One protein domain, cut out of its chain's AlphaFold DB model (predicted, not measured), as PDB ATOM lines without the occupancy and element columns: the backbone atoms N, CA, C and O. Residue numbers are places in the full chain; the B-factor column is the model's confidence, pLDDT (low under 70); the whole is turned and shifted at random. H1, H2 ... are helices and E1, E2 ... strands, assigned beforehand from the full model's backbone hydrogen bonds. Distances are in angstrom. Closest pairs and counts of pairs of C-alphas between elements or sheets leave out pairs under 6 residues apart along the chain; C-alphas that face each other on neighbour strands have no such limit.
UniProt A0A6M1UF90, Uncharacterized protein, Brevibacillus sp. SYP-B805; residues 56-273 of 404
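Overview. This is residues 56 to 273 of the 404 residues of an uncharacterized protein of Brevibacillus sp. SYP-B805 (UniProt A0A6M1UF90). An only just elongated helical body has H4 at its core; the longest helix, H6, crosses H4 with residues 150 to 157 and runs out to one end of the long axis, where it folds back on H5 as a helical hairpin. The other end holds H7 and H8, crossed at nearly a right angle, with the long unnamed loops of residues 187 to 203 and 212 to 242; a small strand hairpin, E1 and E2, follows H9. The printed part has 218 residues, with nine named helices, H1 to H9, then three named strands, E1 to E3; the class is mostly helix, and the two-strand sheet, in the order E1, E2, is antiparallel. It is compact, with a radius of gyration of the C-alphas of 18.5 A, and spans 60 by 39 by 37 A.

Along the chain. E1 is residues 260 to 262, E2 265 to 267 and E3 271 to 273, which ends at C-alpha 273 (-89.975, -34.054, -67.558). H6, residues 136 to 159, is 34.3 A long and begins at C-alpha 136 (-116.103, -4.075, -42.444). H9 is residues 243 to 256, 19.4 A; H7 is 175 to 186, 15.9 A; H4 is 97 to 107, 15.3 A; H5 is 121 to 129, 12.4 A. The shorter helices are H1, residues 63 to 69, beginning at C-alpha 63 (-105.775, -19.477, -70.816), H2, 73 to 79, H3, 87 to 94, and H8, 204 to 211.

Arrangement. E1 and E2 form an antiparallel hairpin, with N 260 and O 267 2.9 A apart and N 267 and O 260 2.7 A apart, both within hydrogen-bond range. E3 pairs with no named strand, but its residues 271 to 272 pair antiparallel with residues 56 to 57. The hub is H4, which touches four helices. H6 touches it about perpendicular, at 74 degrees, with C-alphas 101 and 154 closest at 6.6 A. H9 only just touches H4, with 3 pairs of C-alphas within 8 A, the closest being 107 and 254 at 6.4 A. H2 only just touches H4, with 3 such pairs, C-alphas 73 and 99 closest at 7.1 A. H3 only just touches H4, with 3 such pairs, and only at the corner, C-alphas 93 and 99 closest at 5.3 A. H2 also touches H6, C-alphas 79 and 142 closest at 4.7 A. H5 and H6 form a hairpin at a shallow tilt of 17 degrees, opposite ways, C-alphas 128 and 138 closest at 6.0 A. H7 and H8 touch about perpendicular, at 89 degrees, C-alphas 180 and 205 closest at 5.1 A. H7 is close to H4 but not clearly touching, at 7.7 A between C-alphas 97 and 177; H1 is likewise close to H4, at 7.9 A between C-alphas 69 and 106. In H2 to H9 every O i to N i+4 pair is within hydrogen-bond range; in H1, 2 of 3 are.

Size, cuts and confidence. The C-alphas farthest apart are those of Arg 130 and Ala 222, at 60.7 A. The printed part has no cut. The links H4 to H5, H6 to H7, H7 to H8 and H8 to H9 are long. The mean pLDDT of the printed part is 89.1; residues 64 to 69 and 109 to 110 are under 70.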
ATOM      1  N   THR A  56     -94.093 -31.708 -66.064       90.06
ATOM      2  CA  THR A  56     -94.889 -30.530 -66.401       90.06
ATOM      3  C   THR A  56     -95.837 -30.846 -67.551       90.06
ATOM      4  O   THR A  56     -95.574 -31.735 -68.358       90.06
ATOM      5  N   ILE A  57     -96.950 -30.120 -67.631       90.38
ATOM      6  CA  ILE A  57     -97.927 -30.260 -68.714       90.38
ATOM      7  C   ILE A  57     -97.450 -29.454 -69.926       90.38
ATOM      8  O   ILE A  57     -97.138 -28.273 -69.791       90.38
ATOM      9  N   THR A  58     -97.424 -30.080 -71.104       91.12
ATOM     10  CA  THR A  58     -96.997 -29.449 -72.369       91.12
ATOM     11  C   THR A  58     -98.155 -29.038 -73.268       91.12
ATOM     12  O   THR A  58     -97.978 -28.235 -74.176       91.12
ATOM     13  N   ASN A  59     -99.355 -29.554 -73.008       91.12
ATOM     14  CA  ASN A  59    -100.586 -29.151 -73.679       91.12
ATOM     15  C   ASN A  59    -101.586 -28.596 -72.649       91.12
ATOM     16  O   ASN A  59    -102.670 -29.172 -72.467       91.12
ATOM     17  N   PRO A  60    -101.238 -27.505 -71.938       87.19
ATOM     18  CA  PRO A  60    -102.137 -26.935 -70.954       87.19
ATOM     19  C   PRO A  60    -103.455 -26.546 -71.616       87.19
ATOM     20  O   PRO A  60    -103.630 -26.558 -72.841       87.19
ATOM     21  N   GLN A  61    -104.427 -26.268 -70.775       83.06
ATOM     22  CA  GLN A  61    -105.688 -25.767 -71.268       83.06
ATOM     23  C   GLN A  61    -105.536 -24.317 -71.714       83.06
ATOM     24  O   GLN A  61    -104.716 -23.617 -71.121       83.06
ATOM     25  N   PRO A  62    -106.281 -23.870 -72.740       81.19
ATOM     26  CA  PRO A  62    -106.218 -22.483 -73.181       81.19
ATOM     27  C   PRO A  62    -106.485 -21.523 -72.017       81.19
ATOM     28  O   PRO A  62    -107.414 -21.745 -71.234       81.19
ATOM     29  N   ASP A  63    -105.702 -20.447 -71.920       73.62
ATOM     30  CA  ASP A  63    -105.775 -19.477 -70.816       73.62
ATOM     31  C   ASP A  63    -107.159 -18.835 -70.673       73.62
ATOM     32  O   ASP A  63    -107.590 -18.501 -69.571       73.62
ATOM     33  N   GLU A  64    -107.901 -18.713 -71.771       67.56
ATOM     34  CA  GLU A  64    -109.275 -18.206 -71.777       67.56
ATOM     35  C   GLU A  64    -110.224 -19.070 -70.939       67.56
ATOM     36  O   GLU A  64    -111.159 -18.550 -70.326       67.56
ATOM     37  N   ILE A  65    -109.956 -20.376 -70.890       67.94
ATOM     38  CA  ILE A  65    -110.737 -21.354 -70.137       67.94
ATOM     39  C   ILE A  65    -110.133 -21.535 -68.739       67.94
ATOM     40  O   ILE A  65    -110.848 -21.484 -67.737       67.94
ATOM     41  N   ALA A  66    -108.806 -21.676 -68.647       66.81
ATOM     42  CA  ALA A  66    -108.108 -21.890 -67.381       66.81
ATOM     43  C   ALA A  66    -108.152 -20.650 -66.465       66.81
ATOM     44  O   ALA A  66    -108.553 -20.745 -65.305       66.81
ATOM     45  N   GLY A  67    -107.803 -19.472 -66.983       62.19
ATOM     46  CA  GLY A  67    -107.660 -18.240 -66.205       62.19
ATOM     47  C   GLY A  67    -108.980 -17.648 -65.706       62.19
ATOM     48  O   GLY A  67    -109.023 -17.090 -64.613       62.19
ATOM     49  N   LYS A  68    -110.077 -17.795 -66.462       63.62
ATOM     50  CA  LYS A  68    -111.404 -17.292 -66.052       63.62
ATOM     51  C   LYS A  68    -112.144 -18.243 -65.114       63.62
ATOM     52  O   LYS A  68    -112.982 -17.806 -64.326       63.62
ATOM     53  N   GLY A  69    -111.871 -19.541 -65.215       66.75
ATOM     54  CA  GLY A  69    -112.601 -20.550 -64.464       66.75
ATOM     55  C   GLY A  69    -111.971 -20.906 -63.117       66.75
ATOM     56  O   GLY A  69    -112.714 -21.183 -62.176       66.75
ATOM     57  N   MET A  70    -110.640 -20.865 -62.979       81.19
ATOM     58  CA  MET A  70    -109.959 -21.271 -61.743       81.19
ATOM     59  C   MET A  70    -110.302 -20.364 -60.553       81.19
ATOM     60  O   MET A  70    -110.443 -19.149 -60.681       81.19
ATOM     61  N   TYR A  71    -110.444 -20.966 -59.373       87.19
ATOM     62  CA  TYR A  71    -110.552 -20.239 -58.107       87.19
ATOM     63  C   TYR A  71    -109.799 -21.011 -57.026       87.19
ATOM     64  O   TYR A  71    -110.316 -22.009 -56.518       87.19
ATOM     65  N   PRO A  72    -108.547 -20.619 -56.737       87.81
ATOM     66  CA  PRO A  72    -107.716 -21.308 -55.760       87.81
ATOM     67  C   PRO A  72    -108.354 -21.325 -54.369       87.81
ATOM     68  O   PRO A  72    -109.077 -20.397 -53.991       87.81
ATOM     69  N   ILE A  73    -108.043 -22.360 -53.586       88.06
ATOM     70  CA  ILE A  73    -108.483 -22.473 -52.189       88.06
ATOM     71  C   ILE A  73    -108.037 -21.239 -51.391       88.06
ATOM     72  O   ILE A  73    -108.801 -20.696 -50.594       88.06
ATOM     73  N   GLU A  74    -106.830 -20.745 -51.653       87.38
ATOM     74  CA  GLU A  74    -106.257 -19.567 -51.014       87.38
ATOM     75  C   GLU A  74    -107.112 -18.323 -51.267       87.38
ATOM     76  O   GLU A  74    -107.344 -17.545 -50.347       87.38
ATOM     77  N   SER A  75    -107.642 -18.157 -52.484       87.50
ATOM     78  CA  SER A  75    -108.519 -17.031 -52.819       87.50
ATOM     79  C   SER A  75    -109.856 -17.097 -52.077       87.50
ATOM     80  O   SER A  75    -110.375 -16.054 -51.673       87.50
ATOM     81  N   TYR A  76    -110.402 -18.300 -51.863       90.88
ATOM     82  CA  TYR A  76    -111.594 -18.498 -51.033       90.88
ATOM     83  C   TYR A  76    -111.326 -18.125 -49.571       90.88
ATOM     84  O   TYR A  76    -112.060 -17.331 -48.979       90.88
ATOM     85  N   LEU A  77    -110.246 -18.659 -48.999       89.62
ATOM     86  CA  LEU A  77    -109.896 -18.460 -47.594       89.62
ATOM     87  C   LEU A  77    -109.535 -17.002 -47.287       89.62
ATOM     88  O   LEU A  77    -110.038 -16.440 -46.315       89.62
ATOM     89  N   GLN A  78    -108.759 -16.352 -48.158       85.81
ATOM     90  CA  GLN A  78    -108.470 -14.920 -48.048       85.81
ATOM     91  C   GLN A  78    -109.756 -14.087 -48.085       85.81
ATOM     92  O   GLN A  78    -109.924 -13.183 -47.266       85.81
ATOM     93  N   GLY A  79    -110.696 -14.417 -48.978       83.25
ATOM     94  CA  GLY A  79    -111.987 -13.730 -49.051       83.25
ATOM     95  C   GLY A  79    -112.843 -13.899 -47.790       83.25
ATOM     96  O   GLY A  79    -113.589 -12.996 -47.426       83.25
ATOM     97  N   ARG A  80    -112.689 -15.012 -47.063       85.56
ATOM     98  CA  ARG A  80    -113.325 -15.259 -45.755       85.56
ATOM     99  C   ARG A  80    -112.608 -14.581 -44.581       85.56
ATOM    100  O   ARG A  80    -113.053 -14.725 -43.444       85.56
ATOM    101  N   GLY A  81    -111.516 -13.860 -44.837       82.19
ATOM    102  CA  GLY A  81    -110.680 -13.265 -43.798       82.19
ATOM    103  C   GLY A  81    -109.850 -14.289 -43.022       82.19
ATOM    104  O   GLY A  81    -109.358 -13.966 -41.944       82.19
ATOM    105  N   THR A  82    -109.694 -15.510 -43.542       82.06
ATOM    106  CA  THR A  82    -108.809 -16.523 -42.963       82.06
ATOM    107  C   THR A  82    -107.359 -16.146 -43.275       82.06
ATOM    108  O   THR A  82    -106.996 -16.044 -44.452       82.06
ATOM    109  N   PRO A  83    -106.506 -15.924 -42.260       77.25
ATOM    110  CA  PRO A  83    -105.105 -15.610 -42.492       77.25
ATOM    111  C   PRO A  83    -104.372 -16.768 -43.175       77.25
ATOM    112  O   PRO A  83    -104.618 -17.931 -42.868       77.25
ATOM    113  N   ALA A  84    -103.402 -16.460 -44.042       73.69
ATOM    114  CA  ALA A  84    -102.618 -17.474 -44.759       73.69
ATOM    115  C   ALA A  84    -101.797 -18.404 -43.838       73.69
ATOM    116  O   ALA A  84    -101.346 -19.456 -44.274       73.69
ATOM    117  N   TRP A  85    -101.593 -18.017 -42.577       75.94
ATOM    118  CA  TRP A  85    -100.898 -18.815 -41.566       75.94
ATOM    119  C   TRP A  85    -101.831 -19.716 -40.741       75.94
ATOM    120  O   TRP A  85    -101.338 -20.530 -39.960       75.94
ATOM    121  N   ASP A  86    -103.158 -19.607 -40.890       84.88
ATOM    122  CA  ASP A  86    -104.118 -20.475 -40.194       84.88
ATOM    123  C   ASP A  86    -104.204 -21.844 -40.885       84.88
ATOM    124  O   ASP A  86    -105.148 -22.183 -41.606       84.88
ATOM    125  N   GLN A  87    -103.166 -22.650 -40.659       82.19
ATOM    126  CA  GLN A  87    -103.031 -23.968 -41.264       82.19
ATOM    127  C   GLN A  87    -104.183 -24.905 -40.878       82.19
ATOM    128  O   GLN A  87    -104.533 -25.790 -41.660       82.19
ATOM    129  N   ALA A  88    -104.793 -24.719 -39.704       84.81
ATOM    130  CA  ALA A  88    -105.913 -25.534 -39.247       84.81
ATOM    131  C   ALA A  88    -107.177 -25.248 -40.069       84.81
ATOM    132  O   ALA A  88    -107.825 -26.191 -40.531       84.81
ATOM    133  N   ALA A  89    -107.499 -23.975 -40.314       84.81
ATOM    134  CA  ALA A  89    -108.614 -23.594 -41.181       84.81
ATOM    135  C   ALA A  89    -108.373 -23.996 -42.645       84.81
ATOM    136  O   ALA A  89    -109.281 -24.537 -43.282       84.81
ATOM    137  N   ILE A  90    -107.146 -23.804 -43.154       85.81
ATOM    138  CA  ILE A  90    -106.750 -24.228 -44.508       85.81
ATOM    139  C   ILE A  90    -106.950 -25.732 -44.672       85.81
ATOM    140  O   ILE A  90    -107.630 -26.168 -45.597       85.81
ATOM    141  N   THR A  91    -106.409 -26.518 -43.739       86.62
ATOM    142  CA  THR A  91    -106.557 -27.977 -43.711       86.62
ATOM    143  C   THR A  91    -108.038 -28.335 -43.657       86.62
ATOM    144  O   THR A  91    -108.546 -29.011 -44.546       86.62
ATOM    145  N   ARG A  92    -108.786 -27.815 -42.679       88.44
ATOM    146  CA  ARG A  92    -110.207 -28.142 -42.524       88.44
ATOM    147  C   ARG A  92    -111.007 -27.920 -43.803       88.44
ATOM    148  O   ARG A  92    -111.794 -28.783 -44.178       88.44
ATOM    149  N   PHE A  93    -110.793 -26.796 -44.482       91.88
ATOM    150  CA  PHE A  93    -111.477 -26.545 -45.741       91.88
ATOM    151  C   PHE A  93    -110.973 -27.457 -46.861       91.88
ATOM    152  O   PHE A  93    -111.800 -28.089 -47.511       91.88
ATOM    153  N   ALA A  94    -109.659 -27.588 -47.061       89.50
ATOM    154  CA  ALA A  94    -109.076 -28.379 -48.150       89.50
ATOM    155  C   ALA A  94    -109.550 -29.844 -48.172       89.50
ATOM    156  O   ALA A  94    -109.685 -30.423 -49.249       89.50
ATOM    157  N   PHE A  95    -109.856 -30.420 -47.005       91.44
ATOM    158  CA  PHE A  95    -110.340 -31.801 -46.870       91.44
ATOM    159  C   PHE A  95    -111.849 -31.915 -46.596       91.44
ATOM    160  O   PHE A  95    -112.378 -33.018 -46.438       91.44
ATOM    161  N   SER A  96    -112.566 -30.789 -46.557       94.62
ATOM    162  CA  SER A  96    -114.031 -30.780 -46.600       94.62
ATOM    163  C   SER A  96    -114.537 -31.243 -47.967       94.62
ATOM    164  O   SER A  96    -113.799 -31.223 -48.956       94.62
ATOM    165  N   LYS A  97    -115.820 -31.607 -48.060       95.88
ATOM    166  CA  LYS A  97    -116.447 -31.914 -49.354       95.88
ATOM    167  C   LYS A  97    -116.309 -30.753 -50.338       95.88
ATOM    168  O   LYS A  97    -115.900 -30.962 -51.475       95.88
ATOM    169  N   GLN A  98    -116.588 -29.530 -49.895       95.94
ATOM    170  CA  GLN A  98    -116.506 -28.334 -50.738       95.94
ATOM    171  C   GLN A  98    -115.073 -28.047 -51.203       95.94
ATOM    172  O   GLN A  98    -114.868 -27.736 -52.373       95.94
ATOM    173  N   GLY A  99    -114.077 -28.193 -50.322       94.31
ATOM    174  CA  GLY A  99    -112.670 -28.014 -50.687       94.31
ATOM    175  C   GLY A  99    -112.169 -29.081 -51.657       94.31
ATOM    176  O   GLY A  99    -111.522 -28.737 -52.644       94.31
ATOM    177  N   PHE A 100    -112.545 -30.349 -51.445       94.56
ATOM    178  CA  PHE A 100    -112.262 -31.428 -52.396       94.56
ATOM    179  C   PHE A 100    -112.848 -31.123 -53.779       94.56
ATOM    180  O   PHE A 100    -112.146 -31.218 -54.783       94.56
ATOM    181  N   LEU A 101    -114.116 -30.709 -53.840       94.75
ATOM    182  CA  LEU A 101    -114.773 -30.372 -55.101       94.75
ATOM    183  C   LEU A 101    -114.153 -29.152 -55.781       94.75
ATOM    184  O   LEU A 101    -113.957 -29.180 -56.994       94.75
ATOM    185  N   LEU A 102    -113.809 -28.103 -55.028       93.88
ATOM    186  CA  LEU A 102    -113.136 -26.927 -55.580       93.88
ATOM    187  C   LEU A 102    -111.776 -27.305 -56.180       93.88
ATOM    188  O   LEU A 102    -111.440 -26.876 -57.284       93.88
ATOM    189  N   GLN A 103    -111.007 -28.139 -55.479       91.69
ATOM    190  CA  GLN A 103    -109.721 -28.617 -55.968       91.69
ATOM    191  C   GLN A 103    -109.886 -29.502 -57.207       91.69
ATOM    192  O   GLN A 103    -109.171 -29.316 -58.189       91.69
ATOM    193  N   LEU A 104    -110.856 -30.419 -57.200       91.12
ATOM    194  CA  LEU A 104    -111.171 -31.271 -58.345       91.12
ATOM    195  C   LEU A 104    -111.582 -30.444 -59.569       91.12
ATOM    196  O   LEU A 104    -111.053 -30.660 -60.655       91.12
ATOM    197  N   TYR A 105    -112.440 -29.442 -59.376       90.50
ATOM    198  CA  TYR A 105    -112.840 -28.487 -60.408       90.50
ATOM    199  C   TYR A 105    -111.633 -27.729 -60.985       90.50
ATOM    200  O   TYR A 105    -111.496 -27.607 -62.201       90.50
ATOM    201  N   ASN A 106    -110.709 -27.276 -60.133       87.88
ATOM    202  CA  ASN A 106    -109.479 -26.621 -60.583       87.88
ATOM    203  C   ASN A 106    -108.536 -27.583 -61.342       87.88
ATOM    204  O   ASN A 106    -107.742 -27.130 -62.167       87.88
ATOM    205  N   LEU A 107    -108.607 -28.899 -61.093       83.12
ATOM    206  CA  LEU A 107    -107.765 -29.919 -61.735       83.12
ATOM    207  C   LEU A 107    -108.295 -30.390 -63.093       83.12
ATOM    208  O   LEU A 107    -107.516 -30.531 -64.040       83.12
ATOM    209  N   THR A 108    -109.599 -30.651 -63.210       74.50
ATOM    210  CA  THR A 108    -110.200 -31.292 -64.398       74.50
ATOM    211  C   THR A 108    -110.576 -30.313 -65.507       74.50
ATOM    212  O   THR A 108    -111.320 -30.639 -66.428       74.50
ATOM    213  N   MET A 109    -110.014 -29.112 -65.414       66.44
ATOM    214  CA  MET A 109    -110.569 -27.860 -65.883       66.44
ATOM    215  C   MET A 109    -111.888 -27.424 -65.268       66.44
ATOM    216  O   MET A 109    -112.809 -28.228 -65.114       66.44
ATOM    217  N   PRO A 110    -111.997 -26.104 -65.065       64.19
ATOM    218  CA  PRO A 110    -113.230 -25.475 -64.682       64.19
ATOM    219  C   PRO A 110    -114.224 -25.605 -65.834       64.19
ATOM    220  O   PRO A 110    -114.106 -24.939 -66.863       64.19
ATOM    221  N   LEU A 111    -115.234 -26.454 -65.661       77.50
ATOM    222  CA  LEU A 111    -116.512 -26.235 -66.332       77.50
ATOM    223  C   LEU A 111    -116.883 -24.746 -66.181       77.50
ATOM    224  O   LEU A 111    -116.575 -24.185 -65.131       77.50
ATOM    225  N   PRO A 112    -117.505 -24.077 -67.165       84.19
ATOM    226  CA  PRO A 112    -117.882 -22.676 -66.998       84.19
ATOM    227  C   PRO A 112    -118.636 -22.474 -65.669       84.19
ATOM    228  O   PRO A 112    -119.597 -23.202 -65.419       84.19
ATOM    229  N   PRO A 113    -118.201 -21.550 -64.788       89.19
ATOM    230  CA  PRO A 113    -118.832 -21.380 -63.485       89.19
ATOM    231  C   PRO A 113    -120.288 -20.944 -63.665       89.19
ATOM    232  O   PRO A 113    -120.578 -20.007 -64.412       89.19
ATOM    233  N   VAL A 114    -121.200 -21.599 -62.950       91.69
ATOM    234  CA  VAL A 114    -122.644 -21.364 -63.057       91.69
ATOM    235  C   VAL A 114    -123.079 -20.433 -61.936       91.69
ATOM    236  O   VAL A 114    -123.350 -20.842 -60.809       91.69
ATOM    237  N   TYR A 115    -123.095 -19.135 -62.227       91.94
ATOM    238  CA  TYR A 115    -123.512 -18.133 -61.253       91.94
ATOM    239  C   TYR A 115    -125.033 -18.109 -61.088       91.94
ATOM    240  O   TYR A 115    -125.777 -18.176 -62.062       91.94
ATOM    241  N   GLN A 116    -125.486 -17.951 -59.842       89.31
ATOM    242  CA  GLN A 116    -126.901 -17.737 -59.528       89.31
ATOM    243  C   GLN A 116    -127.449 -16.497 -60.248       89.31
ATOM    244  O   GLN A 116    -126.723 -15.523 -60.476       89.31
ATOM    245  N   GLU A 117    -128.747 -16.524 -60.556       90.00
ATOM    246  CA  GLU A 117    -129.437 -15.417 -61.214       90.00
ATOM    247  C   GLU A 117    -129.211 -14.087 -60.473       90.00
ATOM    248  O   GLU A 117    -129.162 -14.027 -59.243       90.00
ATOM    249  N   GLY A 118    -128.994 -13.017 -61.240       87.38
ATOM    250  CA  GLY A 118    -128.709 -11.681 -60.713       87.38
ATOM    251  C   GLY A 118    -127.274 -11.444 -60.226       87.38
ATOM    252  O   GLY A 118    -126.883 -10.289 -60.098       87.38
ATOM    253  N   TYR A 119    -126.442 -12.472 -60.013       92.25
ATOM    254  CA  TYR A 119    -125.032 -12.242 -59.681       92.25
ATOM    255  C   TYR A 119    -124.222 -11.870 -60.930       92.25
ATOM    256  O   TYR A 119    -124.320 -12.509 -61.985       92.25
ATOM    257  N   ARG A 120    -123.396 -10.829 -60.804       92.31
ATOM    258  CA  ARG A 120    -122.496 -10.338 -61.852       92.31
ATOM    259  C   ARG A 120    -121.084 -10.204 -61.270       92.31
ATOM    260  O   ARG A 120    -120.850  -9.291 -60.477       92.31
ATOM    261  N   PRO A 121    -120.134 -11.088 -61.639       90.94
ATOM    262  CA  PRO A 121    -118.777 -11.051 -61.093       90.94
ATOM    263  C   PRO A 121    -118.096  -9.690 -61.271       90.94
ATOM    264  O   PRO A 121    -117.488  -9.178 -60.338       90.94
ATOM    265  N   GLU A 122    -118.257  -9.065 -62.438       92.81
ATOM    266  CA  GLU A 122    -117.642  -7.769 -62.744       92.81
ATOM    267  C   GLU A 122    -118.190  -6.621 -61.887       92.81
ATOM    268  O   GLU A 122    -117.451  -5.704 -61.527       92.81
ATOM    269  N   GLU A 123    -119.480  -6.649 -61.544       95.12
ATOM    270  CA  GLU A 123    -120.089  -5.637 -60.674       95.12
ATOM    271  C   GLU A 123    -119.605  -5.792 -59.233       95.12
ATOM    272  O   GLU A 123    -119.304  -4.792 -58.581       95.12
ATOM    273  N   MET A 124    -119.449  -7.034 -58.766       94.81
ATOM    274  CA  MET A 124    -118.863  -7.333 -57.459       94.81
ATOM    275  C   MET A 124    -117.417  -6.826 -57.359       94.81
ATOM    276  O   MET A 124    -117.063  -6.175 -56.379       94.81
ATOM    277  N   GLU A 125    -116.590  -7.052 -58.386       93.81
ATOM    278  CA  GLU A 125    -115.218  -6.516 -58.419       93.81
ATOM    279  C   GLU A 125    -115.207  -4.983 -58.372       93.81
ATOM    280  O   GLU A 125    -114.451  -4.385 -57.604       93.81
ATOM    281  N   LYS A 126    -116.089  -4.326 -59.140       96.50
ATOM    282  CA  LYS A 126    -116.235  -2.862 -59.112       96.50
ATOM    283  C   LYS A 126    -116.675  -2.357 -57.734       96.50
ATOM    284  O   LYS A 126    -116.187  -1.318 -57.299       96.50
ATOM    285  N   ALA A 127    -117.577  -3.063 -57.050       95.19
ATOM    286  CA  ALA A 127    -118.023  -2.705 -55.704       95.19
ATOM    287  C   ALA A 127    -116.885  -2.819 -54.677       95.19
ATOM    288  O   ALA A 127    -116.661  -1.888 -53.903       95.19
ATOM    289  N   ILE A 128    -116.112  -3.910 -54.718       94.56
ATOM    290  CA  ILE A 128    -114.942  -4.110 -53.849       94.56
ATOM    291  C   ILE A 128    -113.898  -3.016 -54.088       94.56
ATOM    292  O   ILE A 128    -113.420  -2.417 -53.129       94.56
ATOM    293  N   ALA A 129    -113.582  -2.710 -55.349       95.81
ATOM    294  CA  ALA A 129    -112.586  -1.699 -55.707       95.81
ATOM    295  C   ALA A 129    -112.968  -0.273 -55.269       95.81
ATOM    296  O   ALA A 129    -112.091   0.565 -55.069       95.81
ATOM    297  N   ARG A 130    -114.267   0.014 -55.124       96.50
ATOM    298  CA  ARG A 130    -114.790   1.307 -54.648       96.50
ATOM    299  C   ARG A 130    -114.895   1.402 -53.124       96.50
ATOM    300  O   ARG A 130    -115.200   2.477 -52.619       96.50
ATOM    301  N   THR A 131    -114.689   0.301 -52.407       95.75
ATOM    302  CA  THR A 131    -114.826   0.243 -50.947       95.75
ATOM    303  C   THR A 131    -113.450   0.345 -50.294       95.75
ATOM    304  O   THR A 131    -112.488  -0.243 -50.784       95.75
ATOM    305  N   GLU A 132    -113.346   1.067 -49.174       94.81
ATOM    306  CA  GLU A 132    -112.086   1.215 -48.439       94.81
ATOM    307  C   GLU A 132    -111.503  -0.163 -48.056       94.81
ATOM    308  O   GLU A 132    -112.196  -0.949 -47.395       94.81
ATOM    309  N   PRO A 133    -110.248  -0.477 -48.442       93.31
ATOM    310  CA  PRO A 133    -109.616  -1.753 -48.120       93.31
ATOM    311  C   PRO A 133    -109.643  -2.064 -46.620       93.31
ATOM    312  O   PRO A 133    -109.397  -1.197 -45.789       93.31
ATOM    313  N   ASN A 134    -109.912  -3.323 -46.264       87.94
ATOM    314  CA  ASN A 134    -110.008  -3.827 -44.882       87.94
ATOM    315  C   ASN A 134    -111.151  -3.259 -44.012       87.94
ATOM    316  O   ASN A 134    -111.341  -3.729 -42.880       87.94
ATOM    317  N   SER A 135    -111.973  -2.337 -44.525       93.56
ATOM    318  CA  SER A 135    -113.205  -1.912 -43.849       93.56
ATOM    319  C   SER A 135    -114.165  -3.101 -43.621       93.56
ATOM    320  O   SER A 135    -114.069  -4.122 -44.315       93.56
ATOM    321  N   PRO A 136    -115.101  -3.024 -42.652       94.31
ATOM    322  CA  PRO A 136    -116.103  -4.075 -42.444       94.31
ATOM    323  C   PRO A 136    -116.890  -4.409 -43.718       94.31
ATOM    324  O   PRO A 136    -117.033  -5.582 -44.054       94.31
ATOM    325  N   GLN A 137    -117.301  -3.386 -44.472       94.75
ATOM    326  CA  GLN A 137    -118.009  -3.547 -45.743       94.75
ATOM    327  C   GLN A 137    -117.137  -4.226 -46.807       94.75
ATOM    328  O   GLN A 137    -117.605  -5.114 -47.514       94.75
ATOM    329  N   TRP A 138    -115.852  -3.867 -46.905       94.00
ATOM    330  CA  TRP A 138    -114.932  -4.521 -47.840       94.00
ATOM    331  C   TRP A 138    -114.767  -6.009 -47.519       94.00
ATOM    332  O   TRP A 138    -114.809  -6.844 -48.421       94.00
ATOM    333  N   ARG A 139    -114.636  -6.356 -46.231       92.88
ATOM    334  CA  ARG A 139    -114.532  -7.753 -45.781       92.88
ATOM    335  C   ARG A 139    -115.807  -8.542 -46.071       92.88
ATOM    336  O   ARG A 139    -115.722  -9.685 -46.508       92.88
ATOM    337  N   GLU A 140    -116.971  -7.930 -45.880       95.12
ATOM    338  CA  GLU A 140    -118.256  -8.538 -46.232       95.12
ATOM    339  C   GLU A 140    -118.358  -8.808 -47.739       95.12
ATOM    340  O   GLU A 140    -118.645  -9.934 -48.142       95.12
ATOM    341  N   LEU A 141    -118.044  -7.818 -48.580       95.06
ATOM    342  CA  LEU A 141    -118.051  -7.977 -50.036       95.06
ATOM    343  C   LEU A 141    -117.089  -9.079 -50.503       95.06
ATOM    344  O   LEU A 141    -117.450  -9.892 -51.356       95.06
ATOM    345  N   GLN A 142    -115.891  -9.160 -49.916       94.50
ATOM    346  CA  GLN A 142    -114.933 -10.234 -50.196       94.50
ATOM    347  C   GLN A 142    -115.465 -11.612 -49.789       94.50
ATOM    348  O   GLN A 142    -115.338 -12.567 -50.557       94.50
ATOM    349  N   ALA A 143    -116.121 -11.723 -48.631       93.94
ATOM    350  CA  ALA A 143    -116.714 -12.977 -48.179       93.94
ATOM    351  C   ALA A 143    -117.885 -13.409 -49.077       93.94
ATOM    352  O   ALA A 143    -117.998 -14.587 -49.429       93.94
ATOM    353  N   VAL A 144    -118.729 -12.462 -49.505       94.62
ATOM    354  CA  VAL A 144    -119.819 -12.713 -50.460       94.62
ATOM    355  C   VAL A 144    -119.253 -13.172 -51.799       94.62
ATOM    356  O   VAL A 144    -119.687 -14.206 -52.310       94.62
ATOM    357  N   LYS A 145    -118.260 -12.459 -52.345       94.38
ATOM    358  CA  LYS A 145    -117.549 -12.862 -53.564       94.38
ATOM    359  C   LYS A 145    -117.011 -14.280 -53.422       94.38
ATOM    360  O   LYS A 145    -117.280 -15.107 -54.288       94.38
ATOM    361  N   ALA A 146    -116.315 -14.588 -52.331       93.94
ATOM    362  CA  ALA A 146    -115.715 -15.900 -52.124       93.94
ATOM    363  C   ALA A 146    -116.746 -17.029 -52.103       93.94
ATOM    364  O   ALA A 146    -116.593 -18.022 -52.819       93.94
ATOM    365  N   ASN A 147    -117.841 -16.846 -51.365       93.81
ATOM    366  CA  ASN A 147    -118.927 -17.818 -51.324       93.81
ATOM    367  C   ASN A 147    -119.590 -17.976 -52.706       93.81
ATOM    368  O   ASN A 147    -119.812 -19.099 -53.149       93.81
ATOM    369  N   LYS A 148    -119.873 -16.880 -53.425       94.81
ATOM    370  CA  LYS A 148    -120.494 -16.937 -54.763       94.81
ATOM    371  C   LYS A 148    -119.584 -17.604 -55.795       94.81
ATOM    372  O   LYS A 148    -120.072 -18.360 -56.629       94.81
ATOM    373  N   GLN A 149    -118.273 -17.371 -55.719       93.00
ATOM    374  CA  GLN A 149    -117.287 -18.029 -56.576       93.00
ATOM    375  C   GLN A 149    -117.209 -19.537 -56.277       93.00
ATOM    376  O   GLN A 149    -117.262 -20.333 -57.213       93.00
ATOM    377  N   LEU A 150    -117.154 -19.949 -55.006       93.94
ATOM    378  CA  LEU A 150    -117.182 -21.368 -54.624       93.94
ATOM    379  C   LEU A 150    -118.456 -22.064 -55.127       93.94
ATOM    380  O   LEU A 150    -118.380 -23.081 -55.816       93.94
ATOM    381  N   GLN A 151    -119.620 -21.487 -54.828       94.50
ATOM    382  CA  GLN A 151    -120.913 -22.076 -55.180       94.50
ATOM    383  C   GLN A 151    -121.096 -22.211 -56.690       94.50
ATOM    384  O   GLN A 151    -121.561 -23.249 -57.144       94.50
ATOM    385  N   ALA A 152    -120.655 -21.232 -57.486       93.81
ATOM    386  CA  ALA A 152    -120.765 -21.322 -58.941       93.81
ATOM    387  C   ALA A 152    -119.982 -22.504 -59.544       93.81
ATOM    388  O   ALA A 152    -120.349 -23.046 -60.585       93.81
ATOM    389  N   ARG A 153    -118.898 -22.921 -58.884       93.19
ATOM    390  CA  ARG A 153    -118.012 -24.002 -59.343       93.19
ATOM    391  C   ARG A 153    -118.532 -25.359 -58.912       93.19
ATOM    392  O   ARG A 153    -118.546 -26.290 -59.709       93.19
ATOM    393  N   ILE A 154    -119.037 -25.441 -57.682       94.25
ATOM    394  CA  ILE A 154    -119.780 -26.613 -57.213       94.25
ATOM    395  C   ILE A 154    -121.031 -26.819 -58.077       94.25
ATOM    396  O   ILE A 154    -121.276 -27.939 -58.512       94.25
ATOM    397  N   GLN A 155    -121.768 -25.751 -58.403       94.75
ATOM    398  CA  GLN A 155    -122.944 -25.831 -59.270       94.75
ATOM    399  C   GLN A 155    -122.589 -26.364 -60.659       94.75
ATOM    400  O   GLN A 155    -123.286 -27.232 -61.166       94.75
ATOM    401  N   ALA A 156    -121.467 -25.935 -61.240       92.25
ATOM    402  CA  ALA A 156    -121.017 -26.480 -62.515       92.25
ATOM    403  C   ALA A 156    -120.766 -28.005 -62.446       92.25
ATOM    404  O   ALA A 156    -121.126 -28.731 -63.369       92.25
ATOM    405  N   LEU A 157    -120.198 -28.515 -61.343       93.31
ATOM    406  CA  LEU A 157    -120.031 -29.963 -61.129       93.31
ATOM    407  C   LEU A 157    -121.369 -30.696 -60.943       93.31
ATOM    408  O   LEU A 157    -121.490 -31.850 -61.358       93.31
ATOM    409  N   ILE A 158    -122.356 -30.045 -60.321       95.06
ATOM    410  CA  ILE A 158    -123.721 -30.567 -60.178       95.06
ATOM    411  C   ILE A 158    -124.397 -30.665 -61.548       95.06
ATOM    412  O   ILE A 158    -124.908 -31.727 -61.894       95.06
ATOM    413  N   ASP A 159    -124.345 -29.599 -62.348       93.06
ATOM    414  CA  ASP A 159    -124.966 -29.539 -63.678       93.06
ATOM    415  C   ASP A 159    -124.342 -30.556 -64.645       93.06
ATOM    416  O   ASP A 159    -125.024 -31.111 -65.505       93.06
ATOM    417  N   ALA A 160    -123.053 -30.864 -64.468       90.62
ATOM    418  CA  ALA A 160    -122.372 -31.934 -65.194       90.62
ATOM    419  C   ALA A 160    -122.686 -33.352 -64.671       90.62
ATOM    420  O   ALA A 160    -122.197 -34.333 -65.229       90.62
ATOM    421  N   GLY A 161    -123.477 -33.487 -63.601       93.38
ATOM    422  CA  GLY A 161    -123.885 -34.768 -63.018       93.38
ATOM    423  C   GLY A 161    -122.831 -35.444 -62.133       93.38
ATOM    424  O   GLY A 161    -123.035 -36.572 -61.675       93.38
ATOM    425  N   TYR A 162    -121.707 -34.778 -61.849       93.12
ATOM    426  CA  TYR A 162    -120.597 -35.364 -61.089       93.12
ATOM    427  C   TYR A 162    -120.873 -35.432 -59.587       93.12
ATOM    428  O   TYR A 162    -120.350 -36.311 -58.903       93.12
ATOM    429  N   VAL A 163    -121.736 -34.553 -59.076       95.38
ATOM    430  CA  VAL A 163    -122.142 -34.510 -57.665       95.38
ATOM    431  C   VAL A 163    -123.641 -34.251 -57.580       95.38
ATOM    432  O   VAL A 163    -124.176 -33.533 -58.418       95.38
ATOM    433  N   LYS A 164    -124.343 -34.835 -56.602       95.94
ATOM    434  CA  LYS A 164    -125.746 -34.468 -56.350       95.94
ATOM    435  C   LYS A 164    -125.835 -33.316 -55.348       95.94
ATOM    436  O   LYS A 164    -125.005 -33.265 -54.438       95.94
ATOM    437  N   PRO A 165    -126.850 -32.440 -55.448       94.88
ATOM    438  CA  PRO A 165    -127.049 -31.355 -54.489       94.88
ATOM    439  C   PRO A 165    -127.081 -31.829 -53.030       94.88
ATOM    440  O   PRO A 165    -126.443 -31.224 -52.176       94.88
ATOM    441  N   GLU A 166    -127.750 -32.949 -52.746       95.06
ATOM    442  CA  GLU A 166    -127.880 -33.507 -51.396       95.06
ATOM    443  C   GLU A 166    -126.576 -34.080 -50.815       95.06
ATOM    444  O   GLU A 166    -126.510 -34.385 -49.627       95.06
ATOM    445  N   GLU A 167    -125.529 -34.244 -51.630       93.00
ATOM    446  CA  GLU A 167    -124.220 -34.711 -51.164       93.00
ATOM    447  C   GLU A 167    -123.357 -33.563 -50.613       93.00
ATOM    448  O   GLU A 167    -122.350 -33.834 -49.950       93.00
ATOM    449  N   ILE A 168    -123.743 -32.304 -50.863       93.44
ATOM    450  CA  ILE A 168    -122.994 -31.100 -50.489       93.44
ATOM    451  C   ILE A 168    -123.394 -30.619 -49.091       93.44
ATOM    452  O   ILE A 168    -124.500 -30.138 -48.870       93.44
ATOM    453  N   ASP A 169    -122.447 -30.682 -48.160       92.81
ATOM    454  CA  ASP A 169    -122.549 -30.110 -46.818       92.81
ATOM    455  C   ASP A 169    -121.169 -29.601 -46.354       92.81
ATOM    456  O   ASP A 169    -120.183 -29.673 -47.096       92.81
ATOM    457  N   ASP A 170    -121.098 -29.078 -45.128       86.69
ATOM    458  CA  ASP A 170    -119.853 -28.612 -44.498       86.69
ATOM    459  C   ASP A 170    -119.039 -29.757 -43.854       86.69
ATOM    460  O   ASP A 170    -118.119 -29.528 -43.062       86.69
ATOM    461  N   GLY A 171    -119.396 -31.007 -44.157       92.81
ATOM    462  CA  GLY A 171    -118.730 -32.201 -43.669       92.81
ATOM    463  C   GLY A 171    -117.425 -32.509 -44.400       92.81
ATOM    464  O   GLY A 171    -117.031 -31.884 -45.391       92.81
ATOM    465  N   TRP A 172    -116.736 -33.529 -43.899       93.38
ATOM    466  CA  TRP A 172    -115.494 -34.013 -44.487       93.38
ATOM    467  C   TRP A 172    -115.723 -34.814 -45.774       93.38
ATOM    468  O   TRP A 172    -116.726 -35.518 -45.924       93.38
ATOM    469  N   ALA A 173    -114.750 -34.762 -46.685       94.50
ATOM    470  CA  ALA A 173    -114.712 -35.621 -47.861       94.50
ATOM    471  C   ALA A 173    -114.303 -37.053 -47.462       94.50
ATOM    472  O   ALA A 173    -113.122 -37.394 -47.396       94.50
ATOM    473  N   THR A 174    -115.291 -37.901 -47.173       95.06
ATOM    474  CA  THR A 174    -115.072 -39.323 -46.861       95.06
ATOM    475  C   THR A 174    -114.662 -40.123 -48.100       95.06
ATOM    476  O   THR A 174    -114.909 -39.702 -49.233       95.06
ATOM    477  N   ARG A 175    -114.106 -41.327 -47.903       95.50
ATOM    478  CA  ARG A 175    -113.797 -42.265 -49.000       95.50
ATOM    479  C   ARG A 175    -115.005 -42.515 -49.906       95.50
ATOM    480  O   ARG A 175    -114.864 -42.491 -51.125       95.50
ATOM    481  N   ALA A 176    -116.194 -42.712 -49.334       96.00
ATOM    482  CA  ALA A 176    -117.429 -42.907 -50.094       96.00
ATOM    483  C   ALA A 176    -117.766 -41.697 -50.970       96.00
ATOM    484  O   ALA A 176    -118.064 -41.860 -52.151       96.00
ATOM    485  N   PHE A 177    -117.698 -40.490 -50.404       97.12
ATOM    486  CA  PHE A 177    -117.969 -39.263 -51.146       97.12
ATOM    487  C   PHE A 177    -116.975 -39.087 -52.299       97.12
ATOM    488  O   PHE A 177    -117.388 -38.972 -53.451       97.12
ATOM    489  N   VAL A 178    -115.672 -39.170 -52.008       96.81
ATOM    490  CA  VAL A 178    -114.602 -39.065 -53.010       96.81
ATOM    491  C   VAL A 178    -114.794 -40.098 -54.124       96.81
ATOM    492  O   VAL A 178    -114.793 -39.743 -55.301       96.81
ATOM    493  N   ALA A 179    -115.025 -41.366 -53.771       97.69
ATOM    494  CA  ALA A 179    -115.210 -42.431 -54.748       97.69
ATOM    495  C   ALA A 179    -116.421 -42.192 -55.653       97.69
ATOM    496  O   ALA A 179    -116.304 -42.364 -56.861       97.69
ATOM    497  N   ARG A 180    -117.573 -41.781 -55.104       98.19
ATOM    498  CA  ARG A 180    -118.796 -41.531 -55.888       98.19
ATOM    499  C   ARG A 180    -118.612 -40.421 -56.908       98.19
ATOM    500  O   ARG A 180    -119.022 -40.598 -58.053       98.19
ATOM    501  N   VAL A 181    -117.983 -39.318 -56.505       97.06
ATOM    502  CA  VAL A 181    -117.702 -38.195 -57.407       97.06
ATOM    503  C   VAL A 181    -116.788 -38.653 -58.541       97.06
ATOM    504  O   VAL A 181    -117.130 -38.515 -59.714       97.06
ATOM    505  N   LEU A 182    -115.662 -39.289 -58.207       96.38
ATOM    506  CA  LEU A 182    -114.704 -39.767 -59.206       96.38
ATOM    507  C   LEU A 182    -115.288 -40.859 -60.113       96.38
ATOM    508  O   LEU A 182    -115.007 -40.875 -61.308       96.38
ATOM    509  N   TYR A 183    -116.128 -41.740 -59.572       96.94
ATOM    510  CA  TYR A 183    -116.806 -42.774 -60.345       96.94
ATOM    511  C   TYR A 183    -117.696 -42.149 -61.418       96.94
ATOM    512  O   TYR A 183    -117.550 -42.474 -62.593       96.94
ATOM    513  N   ARG A 184    -118.557 -41.186 -61.064       95.25
ATOM    514  CA  ARG A 184    -119.414 -40.510 -62.055       95.25
ATOM    515  C   ARG A 184    -118.614 -39.797 -63.136       95.25
ATOM    516  O   ARG A 184    -119.036 -39.797 -64.283       95.25
ATOM    517  N   MET A 185    -117.457 -39.243 -62.786       92.56
ATOM    518  CA  MET A 185    -116.590 -38.563 -63.749       92.56
ATOM    519  C   MET A 185    -115.865 -39.519 -64.699       92.56
ATOM    520  O   MET A 185    -115.703 -39.196 -65.873       92.56
ATOM    521  N   PHE A 186    -115.385 -40.663 -64.201       93.31
ATOM    522  CA  PHE A 186    -114.344 -41.428 -64.895       93.31
ATOM    523  C   PHE A 186    -114.672 -42.896 -65.165       93.31
ATOM    524  O   PHE A 186    -113.916 -43.534 -65.897       93.31
ATOM    525  N   HIS A 187    -115.757 -43.458 -64.621       93.44
ATOM    526  CA  HIS A 187    -116.041 -44.891 -64.770       93.44
ATOM    527  C   HIS A 187    -116.255 -45.318 -66.229       93.44
ATOM    528  O   HIS A 187    -115.912 -46.442 -66.569       93.44
ATOM    529  N   GLU A 188    -116.754 -44.449 -67.109       91.69
ATOM    530  CA  GLU A 188    -116.890 -44.785 -68.533       91.69
ATOM    531  C   GLU A 188    -115.522 -44.994 -69.201       91.69
ATOM    532  O   GLU A 188    -115.329 -45.935 -69.968       91.69
ATOM    533  N   ALA A 189    -114.541 -44.148 -68.871       90.50
ATOM    534  CA  ALA A 189    -113.180 -44.260 -69.395       90.50
ATOM    535  C   ALA A 189    -112.347 -45.337 -68.676       90.50
ATOM    536  O   ALA A 189    -111.410 -45.893 -69.253       90.50
ATOM    537  N   LEU A 190    -112.677 -45.618 -67.413       91.75
ATOM    538  CA  LEU A 190    -112.014 -46.582 -66.540       91.75
ATOM    539  C   LEU A 190    -113.066 -47.540 -65.952       91.75
ATOM    540  O   LEU A 190    -113.401 -47.419 -64.774       91.75
ATOM    541  N   PRO A 191    -113.592 -48.497 -66.733       92.44
ATOM    542  CA  PRO A 191    -114.751 -49.301 -66.345       92.44
ATOM    543  C   PRO A 191    -114.484 -50.179 -65.129       92.44
ATOM    544  O   PRO A 191    -113.420 -50.785 -65.011       92.44
ATOM    545  N   TYR A 192    -115.462 -50.269 -64.227       93.25
ATOM    546  CA  TYR A 192    -115.438 -51.217 -63.112       93.25
ATOM    547  C   TYR A 192    -115.686 -52.638 -63.622       93.25
ATOM    548  O   TYR A 192    -116.688 -52.874 -64.291       93.25
ATOM    549  N   GLN A 193    -114.796 -53.574 -63.293       90.06
ATOM    550  CA  GLN A 193    -114.885 -54.958 -63.763       90.06
ATOM    551  C   GLN A 193    -115.488 -55.919 -62.733       90.06
ATOM    552  O   GLN A 193    -115.759 -57.069 -63.060       90.06
ATOM    553  N   GLY A 194    -115.717 -55.481 -61.491       85.25
ATOM    554  CA  GLY A 194    -116.308 -56.350 -60.469       85.25
ATOM    555  C   GLY A 194    -115.354 -57.415 -59.931       85.25
ATOM    556  O   GLY A 194    -115.791 -58.329 -59.240       85.25
ATOM    557  N   SER A 195    -114.057 -57.296 -60.218       76.44
ATOM    558  CA  SER A 195    -113.048 -58.327 -59.929       76.44
ATOM    559  C   SER A 195    -112.706 -58.461 -58.439       76.44
ATOM    560  O   SER A 195    -112.197 -59.489 -57.995       76.44
ATOM    561  N   ILE A 196    -112.999 -57.430 -57.641       71.88
ATOM    562  CA  ILE A 196    -112.652 -57.381 -56.221       71.88
ATOM    563  C   ILE A 196    -113.907 -57.434 -55.357       71.88
ATOM    564  O   ILE A 196    -114.784 -56.570 -55.438       71.88
ATOM    565  N   SER A 197    -113.930 -58.405 -54.444       72.88
ATOM    566  CA  SER A 197    -114.878 -58.432 -53.333       72.88
ATOM    567  C   SER A 197    -114.339 -57.611 -52.159       72.88
ATOM    568  O   SER A 197    -113.273 -57.926 -51.627       72.88
ATOM    569  N   ILE A 198    -115.081 -56.574 -51.766       83.00
ATOM    570  CA  ILE A 198    -114.843 -55.756 -50.567       83.00
ATOM    571  C   ILE A 198    -115.934 -56.076 -49.552       83.00
ATOM    572  O   ILE A 198    -117.116 -56.082 -49.905       83.00
ATOM    573  N   LEU A 199    -115.537 -56.375 -48.314       83.44
ATOM    574  CA  LEU A 199    -116.439 -56.989 -47.335       83.44
ATOM    575  C   LEU A 199    -117.403 -56.002 -46.670       83.44
ATOM    576  O   LEU A 199    -118.490 -56.398 -46.265       83.44
ATOM    577  N   ASP A 200    -117.014 -54.738 -46.530       89.81
ATOM    578  CA  ASP A 200    -117.703 -53.759 -45.683       89.81
ATOM    579  C   ASP A 200    -118.531 -52.725 -46.456       89.81
ATOM    580  O   ASP A 200    -119.111 -51.825 -45.851       89.81
ATOM    581  N   THR A 201    -118.617 -52.834 -47.786       91.00
ATOM    582  CA  THR A 201    -119.452 -51.929 -48.583       91.00
ATOM    583  C   THR A 201    -119.987 -52.568 -49.872       91.00
ATOM    584  O   THR A 201    -119.232 -53.219 -50.606       91.00
ATOM    585  N   PRO A 202    -121.283 -52.379 -50.195       92.00
ATOM    586  CA  PRO A 202    -121.850 -52.723 -51.497       92.00
ATOM    587  C   PRO A 202    -121.684 -51.604 -52.541       92.00
ATOM    588  O   PRO A 202    -122.068 -51.794 -53.691       92.00
ATOM    589  N   ASP A 203    -121.145 -50.441 -52.164       94.88
ATOM    590  CA  ASP A 203    -121.055 -49.272 -53.041       94.88
ATOM    591  C   ASP A 203    -120.089 -49.519 -54.213       94.88
ATOM    592  O   ASP A 203    -118.872 -49.641 -54.026       94.88
ATOM    593  N   ALA A 204    -120.636 -49.581 -55.430       95.06
ATOM    594  CA  ALA A 204    -119.877 -49.839 -56.650       95.06
ATOM    595  C   ALA A 204    -118.777 -48.797 -56.892       95.06
ATOM    596  O   ALA A 204    -117.704 -49.156 -57.373       95.06
ATOM    597  N   ALA A 205    -118.993 -47.537 -56.503       96.94
ATOM    598  CA  ALA A 205    -117.991 -46.493 -56.661       96.94
ATOM    599  C   ALA A 205    -116.778 -46.741 -55.758       96.94
ATOM    600  O   ALA A 205    -115.633 -46.614 -56.191       96.94
ATOM    601  N   VAL A 206    -117.017 -47.161 -54.513       96.44
ATOM    602  CA  VAL A 206    -115.935 -47.491 -53.579       96.44
ATOM    603  C   VAL A 206    -115.177 -48.726 -54.056       96.44
ATOM    604  O   VAL A 206    -113.949 -48.721 -54.085       96.44
ATOM    605  N   ARG A 207    -115.887 -49.770 -54.495       95.19
ATOM    606  CA  ARG A 207    -115.249 -50.978 -55.039       95.19
ATOM    607  C   ARG A 207    -114.439 -50.685 -56.299       95.19
ATOM    608  O   ARG A 207    -113.337 -51.208 -56.444       95.19
ATOM    609  N   TRP A 208    -114.943 -49.813 -57.170       95.88
ATOM    610  CA  TRP A 208    -114.209 -49.314 -58.326       95.88
ATOM    611  C   TRP A 208    -112.927 -48.587 -57.919       95.88
ATOM    612  O   TRP A 208    -111.870 -48.897 -58.460       95.88
ATOM    613  N   ALA A 209    -112.978 -47.689 -56.933       95.94
ATOM    614  CA  ALA A 209    -111.793 -46.979 -56.452       95.94
ATOM    615  C   ALA A 209    -110.720 -47.949 -55.922       95.94
ATOM    616  O   ALA A 209    -109.533 -47.796 -56.222       95.94
ATOM    617  N   VAL A 210    -111.140 -49.001 -55.206       94.25
ATOM    618  CA  VAL A 210    -110.241 -50.072 -54.751       94.25
ATOM    619  C   VAL A 210    -109.648 -50.852 -55.928       94.25
ATOM    620  O   VAL A 210    -108.442 -51.125 -55.934       94.25
ATOM    621  N   GLU A 211    -110.478 -51.197 -56.918       93.31
ATOM    622  CA  GLU A 211    -110.088 -51.924 -58.131       93.31
ATOM    623  C   GLU A 211    -109.098 -51.141 -58.982       93.31
ATOM    624  O   GLU A 211    -108.103 -51.699 -59.442       93.31
ATOM    625  N   LYS A 212    -109.305 -49.833 -59.125       92.75
ATOM    626  CA  LYS A 212    -108.361 -48.947 -59.813       92.75
ATOM    627  C   LYS A 212    -107.164 -48.582 -58.942       92.75
ATOM    628  O   LYS A 212    -106.239 -47.926 -59.420       92.75
ATOM    629  N   GLY A 213    -107.129 -49.061 -57.694       91.25
ATOM    630  CA  GLY A 213    -106.083 -48.798 -56.710       91.25
ATOM    631  C   GLY A 213    -105.803 -47.311 -56.578       91.25
ATOM    632  O   GLY A 213    -104.656 -46.898 -56.726       91.25
ATOM    633  N   LEU A 214    -106.866 -46.528 -56.399       93.31
ATOM    634  CA  LEU A 214    -106.740 -45.110 -56.108       93.31
ATOM    635  C   LEU A 214    -106.047 -44.919 -54.748       93.31
ATOM    636  O   LEU A 214    -106.358 -45.670 -53.818       93.31
ATOM    637  N   PRO A 215    -105.146 -43.928 -54.610       92.06
ATOM    638  CA  PRO A 215    -104.488 -43.645 -53.337       92.06
ATOM    639  C   PRO A 215    -105.496 -43.449 -52.200       92.06
ATOM    640  O   PRO A 215    -106.458 -42.695 -52.354       92.06
ATOM    641  N   GLY A 216    -105.280 -44.126 -51.069       91.62
ATOM    642  CA  GLY A 216    -106.132 -44.036 -49.878       91.62
ATOM    643  C   GLY A 216    -107.340 -44.975 -49.874       91.62
ATOM    644  O   GLY A 216    -108.157 -44.902 -48.953       91.62
ATOM    645  N   PHE A 217    -107.466 -45.848 -50.880       93.75
ATOM    646  CA  PHE A 217    -108.506 -46.880 -50.986       93.75
ATOM    647  C   PHE A 217    -107.948 -48.299 -50.816       93.75
ATOM    648  O   PHE A 217    -108.573 -49.274 -51.231       93.75
ATOM    649  N   GLU A 218    -106.756 -48.463 -50.249       90.31
ATOM    650  CA  GLU A 218    -106.232 -49.786 -49.932       90.31
ATOM    651  C   GLU A 218    -107.084 -50.463 -48.842       90.31
ATOM    652  O   GLU A 218    -107.253 -49.892 -47.762       90.31
ATOM    653  N   PRO A 219    -107.608 -51.683 -49.082       89.88
ATOM    654  CA  PRO A 219    -108.249 -52.454 -48.028       89.88
ATOM    655  C   PRO A 219    -107.235 -52.884 -46.971       89.88
ATOM    656  O   PRO A 219    -106.058 -53.099 -47.275       89.88
ATOM    657  N   ASP A 220    -107.695 -53.056 -45.737       90.12
ATOM    658  CA  ASP A 220    -106.896 -53.677 -44.685       90.12
ATOM    659  C   ASP A 220    -106.722 -55.195 -44.904       90.12
ATOM    660  O   ASP A 220    -107.225 -55.782 -45.865       90.12
ATOM    661  N   ALA A 221    -106.016 -55.859 -43.984       85.94
ATOM    662  CA  ALA A 221    -105.806 -57.309 -44.034       85.94
ATOM    663  C   ALA A 221    -107.111 -58.127 -43.949       85.94
ATOM    664  O   ALA A 221    -107.128 -59.290 -44.344       85.94
ATOM    665  N   ALA A 222    -108.199 -57.532 -43.449       86.94
ATOM    666  CA  ALA A 222    -109.522 -58.138 -43.412       86.94
ATOM    667  C   ALA A 222    -110.353 -57.818 -44.670       86.94
ATOM    668  O   ALA A 222    -111.514 -58.210 -44.737       86.94
ATOM    669  N   GLY A 223    -109.801 -57.113 -45.663       87.81
ATOM    670  CA  GLY A 223    -110.508 -56.747 -46.890       87.81
ATOM    671  C   GLY A 223    -111.544 -55.633 -46.706       87.81
ATOM    672  O   GLY A 223    -112.508 -55.572 -47.475       87.81
ATOM    673  N   ARG A 224    -111.372 -54.774 -45.692       91.88
ATOM    674  CA  ARG A 224    -112.253 -53.632 -45.391       91.88
ATOM    675  C   ARG A 224    -111.636 -52.315 -45.837       91.88
ATOM    676  O   ARG A 224    -110.435 -52.110 -45.677       91.88
ATOM    677  N   VAL A 225    -112.459 -51.409 -46.361       92.50
ATOM    678  CA  VAL A 225    -112.024 -50.100 -46.884       92.50
ATOM    679  C   VAL A 225    -112.509 -48.917 -46.039       92.50
ATOM    680  O   VAL A 225    -112.025 -47.804 -46.209       92.50
ATOM    681  N   TYR A 226    -113.439 -49.131 -45.106       94.31
ATOM    682  CA  TYR A 226    -113.991 -48.119 -44.201       94.31
ATOM    683  C   TYR A 226    -114.519 -46.895 -44.958       94.31
ATOM    684  O   TYR A 226    -113.988 -45.792 -44.856       94.31
ATOM    685  N   ALA A 227    -115.570 -47.096 -45.753       93.62
ATOM    686  CA  ALA A 227    -116.083 -46.091 -46.689       93.62
ATOM    687  C   ALA A 227    -116.500 -44.753 -46.031       93.62
ATOM    688  O   ALA A 227    -116.461 -43.709 -46.683       93.62
ATOM    689  N   SER A 228    -116.882 -44.760 -44.751       93.50
ATOM    690  CA  SER A 228    -117.238 -43.558 -43.983       93.50
ATOM    691  C   SER A 228    -116.040 -42.805 -43.394       93.50
ATOM    692  O   SER A 228    -116.225 -41.703 -42.887       93.50
ATOM    693  N   ALA A 229    -114.838 -43.383 -43.430       93.06
ATOM    694  CA  ALA A 229    -113.621 -42.756 -42.922       93.06
ATOM    695  C   ALA A 229    -113.084 -41.690 -43.891       93.06
ATOM    696  O   ALA A 229    -113.491 -41.614 -45.060       93.06
ATOM    697  N   LEU A 230    -112.152 -40.872 -43.399       91.50
ATOM    698  CA  LEU A 230    -111.429 -39.918 -44.234       91.50
ATOM    699  C   LEU A 230    -110.482 -40.652 -45.187       91.50
ATOM    700  O   LEU A 230    -110.064 -41.786 -44.943       91.50
ATOM    701  N   LEU A 231    -110.151 -40.002 -46.302       88.06
ATOM    702  CA  LEU A 231    -109.146 -40.523 -47.218       88.06
ATOM    703  C   LEU A 231    -107.753 -40.390 -46.577       88.06
ATOM    704  O   LEU A 231    -107.285 -39.280 -46.326       88.06
ATOM    705  N   SER A 232    -107.099 -41.524 -46.325       86.44
ATOM    706  CA  SER A 232    -105.786 -41.581 -45.678       86.44
ATOM    707  C   SER A 232    -104.967 -42.787 -46.127       86.44
ATOM    708  O   SER A 232    -105.530 -43.825 -46.488       86.44
ATOM    709  N   SER A 233    -103.646 -42.667 -45.992       80.75
ATOM    710  CA  SER A 233    -102.699 -43.780 -45.956       80.75
ATOM    711  C   SER A 233    -102.064 -43.815 -44.558       80.75
ATOM    712  O   SER A 233    -101.510 -42.800 -44.136       80.75
ATOM    713  N   PRO A 234    -102.109 -44.936 -43.806       83.75
ATOM    714  CA  PRO A 234    -102.358 -46.320 -44.238       83.75
ATOM    715  C   PRO A 234    -103.843 -46.738 -44.250       83.75
ATOM    716  O   PRO A 234    -104.725 -45.968 -43.880       83.75
ATOM    717  N   ALA A 235    -104.118 -47.988 -44.650       84.25
ATOM    718  CA  ALA A 235    -105.448 -48.604 -44.573       84.25
ATOM    719  C   ALA A 235    -106.002 -48.603 -43.133       84.25
ATOM    720  O   ALA A 235    -105.240 -48.702 -42.167       84.25
ATOM    721  N   GLY A 236    -107.327 -48.501 -42.986       85.06
ATOM    722  CA  GLY A 236    -108.007 -48.493 -41.684       85.06
ATOM    723  C   GLY A 236    -109.040 -47.369 -41.512       85.06
ATOM    724  O   GLY A 236    -109.187 -46.525 -42.407       85.06
ATOM    725  N   PRO A 237    -109.768 -47.353 -40.380       87.56
ATOM    726  CA  PRO A 237    -110.777 -46.348 -40.050       87.56
ATOM    727  C   PRO A 237    -110.132 -45.087 -39.456       87.56
ATOM    728  O   PRO A 237    -110.372 -44.743 -38.303       87.56
ATOM    729  N   HIS A 238    -109.275 -44.423 -40.224       82.81
ATOM    730  CA  HIS A 238    -108.606 -43.212 -39.754       82.81
ATOM    731  C   HIS A 238    -109.553 -42.012 -39.802       82.81
ATOM    732  O   HIS A 238    -110.290 -41.802 -40.768       82.81
ATOM    733  N   ASP A 239    -109.511 -41.215 -38.743       78.50
ATOM    734  CA  ASP A 239    -110.243 -39.959 -38.571       78.50
ATOM    735  C   ASP A 239    -109.344 -38.729 -38.760       78.50
ATOM    736  O   ASP A 239    -109.807 -37.590 -38.695       78.50
ATOM    737  N   THR A 240    -108.056 -38.955 -39.028       79.81
ATOM    738  CA  THR A 240    -107.090 -37.901 -39.310       79.81
ATOM    739  C   THR A 240    -106.950 -37.667 -40.805       79.81
ATOM    740  O   THR A 240    -107.024 -38.567 -41.642       79.81
ATOM    741  N   VAL A 241    -106.759 -36.399 -41.132       77.94
ATOM    742  CA  VAL A 241    -106.525 -35.928 -42.485       77.94
ATOM    743  C   VAL A 241    -105.094 -36.257 -42.914       77.94
ATOM    744  O   VAL A 241    -104.145 -35.933 -42.201       77.94
ATOM    745  N   ASP A 242    -104.932 -36.788 -44.127       83.06
ATOM    746  CA  ASP A 242    -103.624 -37.023 -44.743       83.06
ATOM    747  C   ASP A 242    -103.482 -36.271 -46.074       83.06
ATOM    748  O   ASP A 242    -103.922 -36.718 -47.139       83.06
ATOM    749  N   GLY A 243    -102.804 -35.122 -46.020       84.75
ATOM    750  CA  GLY A 243    -102.559 -34.291 -47.197       84.75
ATOM    751  C   GLY A 243    -101.741 -34.972 -48.292       84.75
ATOM    752  O   GLY A 243    -101.952 -34.681 -49.470       84.75
ATOM    753  N   LYS A 244    -100.858 -35.919 -47.947       88.19
ATOM    754  CA  LYS A 244    -100.045 -36.625 -48.948       88.19
ATOM    755  C   LYS A 244    -100.903 -37.558 -49.788       88.19
ATOM    756  O   LYS A 244    -100.714 -37.625 -51.000       88.19
ATOM    757  N   THR A 245    -101.864 -38.236 -49.166       89.69
ATOM    758  CA  THR A 245    -102.788 -39.122 -49.881       89.69
ATOM    759  C   THR A 245    -103.690 -38.345 -50.835       89.69
ATOM    760  O   THR A 245    -103.851 -38.756 -51.983       89.69
ATOM    761  N   PHE A 246    -104.213 -37.187 -50.421       88.94
ATOM    762  CA  PHE A 246    -104.969 -36.319 -51.332       88.94
ATOM    763  C   PHE A 246    -104.113 -35.808 -52.490       88.94
ATOM    764  O   PHE A 246    -104.557 -35.869 -53.634       88.94
ATOM    765  N   GLN A 247    -102.881 -35.358 -52.231       88.38
ATOM    766  CA  GLN A 247    -101.981 -34.931 -53.303       88.38
ATOM    767  C   GLN A 247    -101.704 -36.074 -54.289       88.38
ATOM    768  O   GLN A 247    -101.815 -35.878 -55.496       88.38
ATOM    769  N   ALA A 248    -101.423 -37.282 -53.793       89.44
ATOM    770  CA  ALA A 248    -101.208 -38.456 -54.636       89.44
ATOM    771  C   ALA A 248    -102.451 -38.812 -55.469       89.44
ATOM    772  O   ALA A 248    -102.328 -39.181 -56.641       89.44
ATOM    773  N   LEU A 249    -103.651 -38.688 -54.891       92.31
ATOM    774  CA  LEU A 249    -104.910 -38.871 -55.610       92.31
ATOM    775  C   LEU A 249    -105.058 -37.830 -56.729       92.31
ATOM    776  O   LEU A 249    -105.359 -38.192 -57.866       92.31
ATOM    777  N   TYR A 250    -104.814 -36.554 -56.434       91.25
ATOM    778  CA  TYR A 250    -104.903 -35.481 -57.421       91.25
ATOM    779  C   TYR A 250    -103.870 -35.615 -58.539       91.25
ATOM    780  O   TYR A 250    -104.231 -35.432 -59.699       91.25
ATOM    781  N   ASP A 251    -102.631 -35.995 -58.230       89.94
ATOM    782  CA  ASP A 251    -101.600 -36.286 -59.230       89.94
ATOM    783  C   ASP A 251    -102.012 -37.474 -60.111       89.94
ATOM    784  O   ASP A 251    -101.922 -37.407 -61.340       89.94
ATOM    785  N   THR A 252    -102.555 -38.536 -59.503       90.88
ATOM    786  CA  THR A 252    -103.084 -39.699 -60.234       90.88
ATOM    787  C   THR A 252    -104.170 -39.275 -61.221       90.88
ATOM    788  O   THR A 252    -104.100 -39.628 -62.399       90.88
ATOM    789  N   ILE A 253    -105.142 -38.473 -60.778       92.38
ATOM    790  CA  ILE A 253    -106.211 -37.962 -61.643       92.38
ATOM    791  C   ILE A 253    -105.612 -37.073 -62.740       92.38
ATOM    792  O   ILE A 253    -105.837 -37.301 -63.924       92.38
ATOM    793  N   ARG A 254    -104.801 -36.082 -62.371       90.06
ATOM    794  CA  ARG A 254    -104.281 -35.077 -63.302       90.06
ATOM    795  C   ARG A 254    -103.405 -35.670 -64.403       90.06
ATOM    796  O   ARG A 254    -103.412 -35.169 -65.525       90.06
ATOM    797  N   TYR A 255    -102.610 -36.690 -64.091       89.50
ATOM    798  CA  TYR A 255    -101.596 -37.199 -65.015       89.50
ATOM    799  C   TYR A 255    -101.993 -38.502 -65.701       89.50
ATOM    800  O   TYR A 255    -101.569 -38.755 -66.837       89.50
ATOM    801  N   LEU A 256    -102.817 -39.319 -65.045       90.50
ATOM    802  CA  LEU A 256    -103.148 -40.653 -65.528       90.50
ATOM    803  C   LEU A 256    -104.616 -40.830 -65.906       90.50
ATOM    804  O   LEU A 256    -104.919 -41.796 -66.602       90.50
ATOM    805  N   PHE A 257    -105.518 -39.938 -65.495       92.50
ATOM    806  CA  PHE A 257    -106.917 -39.986 -65.921       92.50
ATOM    807  C   PHE A 257    -107.123 -39.034 -67.103       92.50
ATOM    808  O   PHE A 257    -106.320 -38.115 -67.312       92.50
ATOM    809  N   PRO A 258    -108.177 -39.228 -67.914       91.31
ATOM    810  CA  PRO A 258    -108.517 -38.278 -68.958       91.31
ATOM    811  C   PRO A 258    -109.163 -37.045 -68.307       91.31
ATOM    812  O   PRO A 258    -110.373 -36.880 -68.299       91.31
ATOM    813  N   SER A 259    -108.344 -36.196 -67.686       88.62
ATOM    814  CA  SER A 259    -108.769 -35.057 -66.865       88.62
ATOM    815  C   SER A 259    -108.683 -33.714 -67.601       88.62
ATOM    816  O   SER A 259    -108.686 -32.657 -66.971       88.62
ATOM    817  N   LYS A 260    -108.541 -33.730 -68.929       87.75
ATOM    818  CA  LYS A 260    -108.524 -32.543 -69.787       87.75
ATOM    819  C   LYS A 260    -109.832 -32.492 -70.579       87.75
ATOM    820  O   LYS A 260    -110.016 -33.297 -71.485       87.75
ATOM    821  N   ARG A 261    -110.742 -31.562 -70.280       80.25
ATOM    822  CA  ARG A 261    -111.964 -31.386 -71.084       80.25
ATOM    823  C   ARG A 261    -111.647 -30.790 -72.464       80.25
ATOM    824  O   ARG A 261    -110.877 -29.835 -72.547       80.25
ATOM    825  N   THR A 262    -112.244 -31.345 -73.515       80.31
ATOM    826  CA  THR A 262    -112.231 -30.863 -74.905       80.31
ATOM    827  C   THR A 262    -113.668 -30.754 -75.427       80.31
ATOM    828  O   THR A 262    -114.606 -31.209 -74.772       80.31
ATOM    829  N   GLU A 263    -113.856 -30.181 -76.618       78.31
ATOM    830  CA  GLU A 263    -115.169 -30.120 -77.288       78.31
ATOM    831  C   GLU A 263    -115.778 -31.512 -77.517       78.31
ATOM    832  O   GLU A 263    -116.987 -31.698 -77.417       78.31
ATOM    833  N   THR A 264    -114.928 -32.506 -77.778       77.88
ATOM    834  CA  THR A 264    -115.320 -33.883 -78.105       77.88
ATOM    835  C   THR A 264    -115.384 -34.817 -76.898       77.88
ATOM    836  O   THR A 264    -115.783 -35.969 -77.049       77.88
ATOM    837  N   GLY A 265    -115.007 -34.357 -75.701       80.12
ATOM    838  CA  GLY A 265    -115.079 -35.167 -74.489       80.12
ATOM    839  C   GLY A 265    -113.903 -34.972 -73.540       80.12
ATOM    840  O   GLY A 265    -113.478 -33.856 -73.252       80.12
ATOM    841  N   TRP A 266    -113.425 -36.079 -72.981       86.00
ATOM    842  CA  TRP A 266    -112.287 -36.104 -72.074       86.00
ATOM    843  C   TRP A 266    -111.018 -36.532 -72.811       86.00
ATOM    844  O   TRP A 266    -111.013 -37.498 -73.569       86.00
ATOM    845  N   ALA A 267    -109.925 -35.830 -72.550       89.50
ATOM    846  CA  ALA A 267    -108.603 -36.095 -73.087       89.50
ATOM    847  C   ALA A 267    -107.572 -36.170 -71.958       89.50
ATOM    848  O   ALA A 267    -107.821 -35.783 -70.815       89.50
ATOM    849  N   TYR A 268    -106.379 -36.649 -72.292       92.06
ATOM    850  CA  TYR A 268    -105.251 -36.671 -71.373       92.06
ATOM    851  C   TYR A 268    -104.378 -35.425 -71.522       92.06
ATOM    852  O   TYR A 268    -104.159 -34.916 -72.628       92.06
ATOM    853  N   TYR A 269    -103.784 -34.983 -70.415       91.38
ATOM    854  CA  TYR A 269    -102.648 -34.072 -70.482       91.38
ATOM    855  C   TYR A 269    -101.412 -34.800 -71.045       91.38
ATOM    856  O   TYR A 269    -101.105 -35.939 -70.686       91.38
ATOM    857  N   ALA A 270    -100.709 -34.139 -71.954       91.38
ATOM    858  CA  ALA A 270     -99.374 -34.473 -72.414       91.38
ATOM    859  C   ALA A 270     -98.364 -33.890 -71.428       91.38
ATOM    860  O   ALA A 270     -98.545 -32.777 -70.926       91.38
ATOM    861  N   LEU A 271     -97.322 -34.665 -71.139       91.25
ATOM    862  CA  LEU A 271     -96.351 -34.351 -70.101       91.25
ATOM    863  C   LEU A 271     -94.938 -34.367 -70.678       91.25
ATOM    864  O   LEU A 271     -94.636 -35.147 -71.580       91.25
ATOM    865  N   SER A 272     -94.075 -33.543 -70.104       89.19
ATOM    866  CA  SER A 272     -92.625 -33.631 -70.248       89.19
ATOM    867  C   SER A 272     -91.980 -33.668 -68.869       89.19
ATOM    868  O   SER A 272     -92.579 -33.244 -67.879       89.19
ATOM    869  N   PHE A 273     -90.753 -34.174 -68.784       85.94
ATOM    870  CA  PHE A 273     -89.975 -34.054 -67.558       85.94
ATOM    871  C   PHE A 273     -89.614 -32.585 -67.312       85.94
ATOM    872  O   PHE A 273     -89.057 -31.927 -68.187       85.94
TER     873      PHE A 273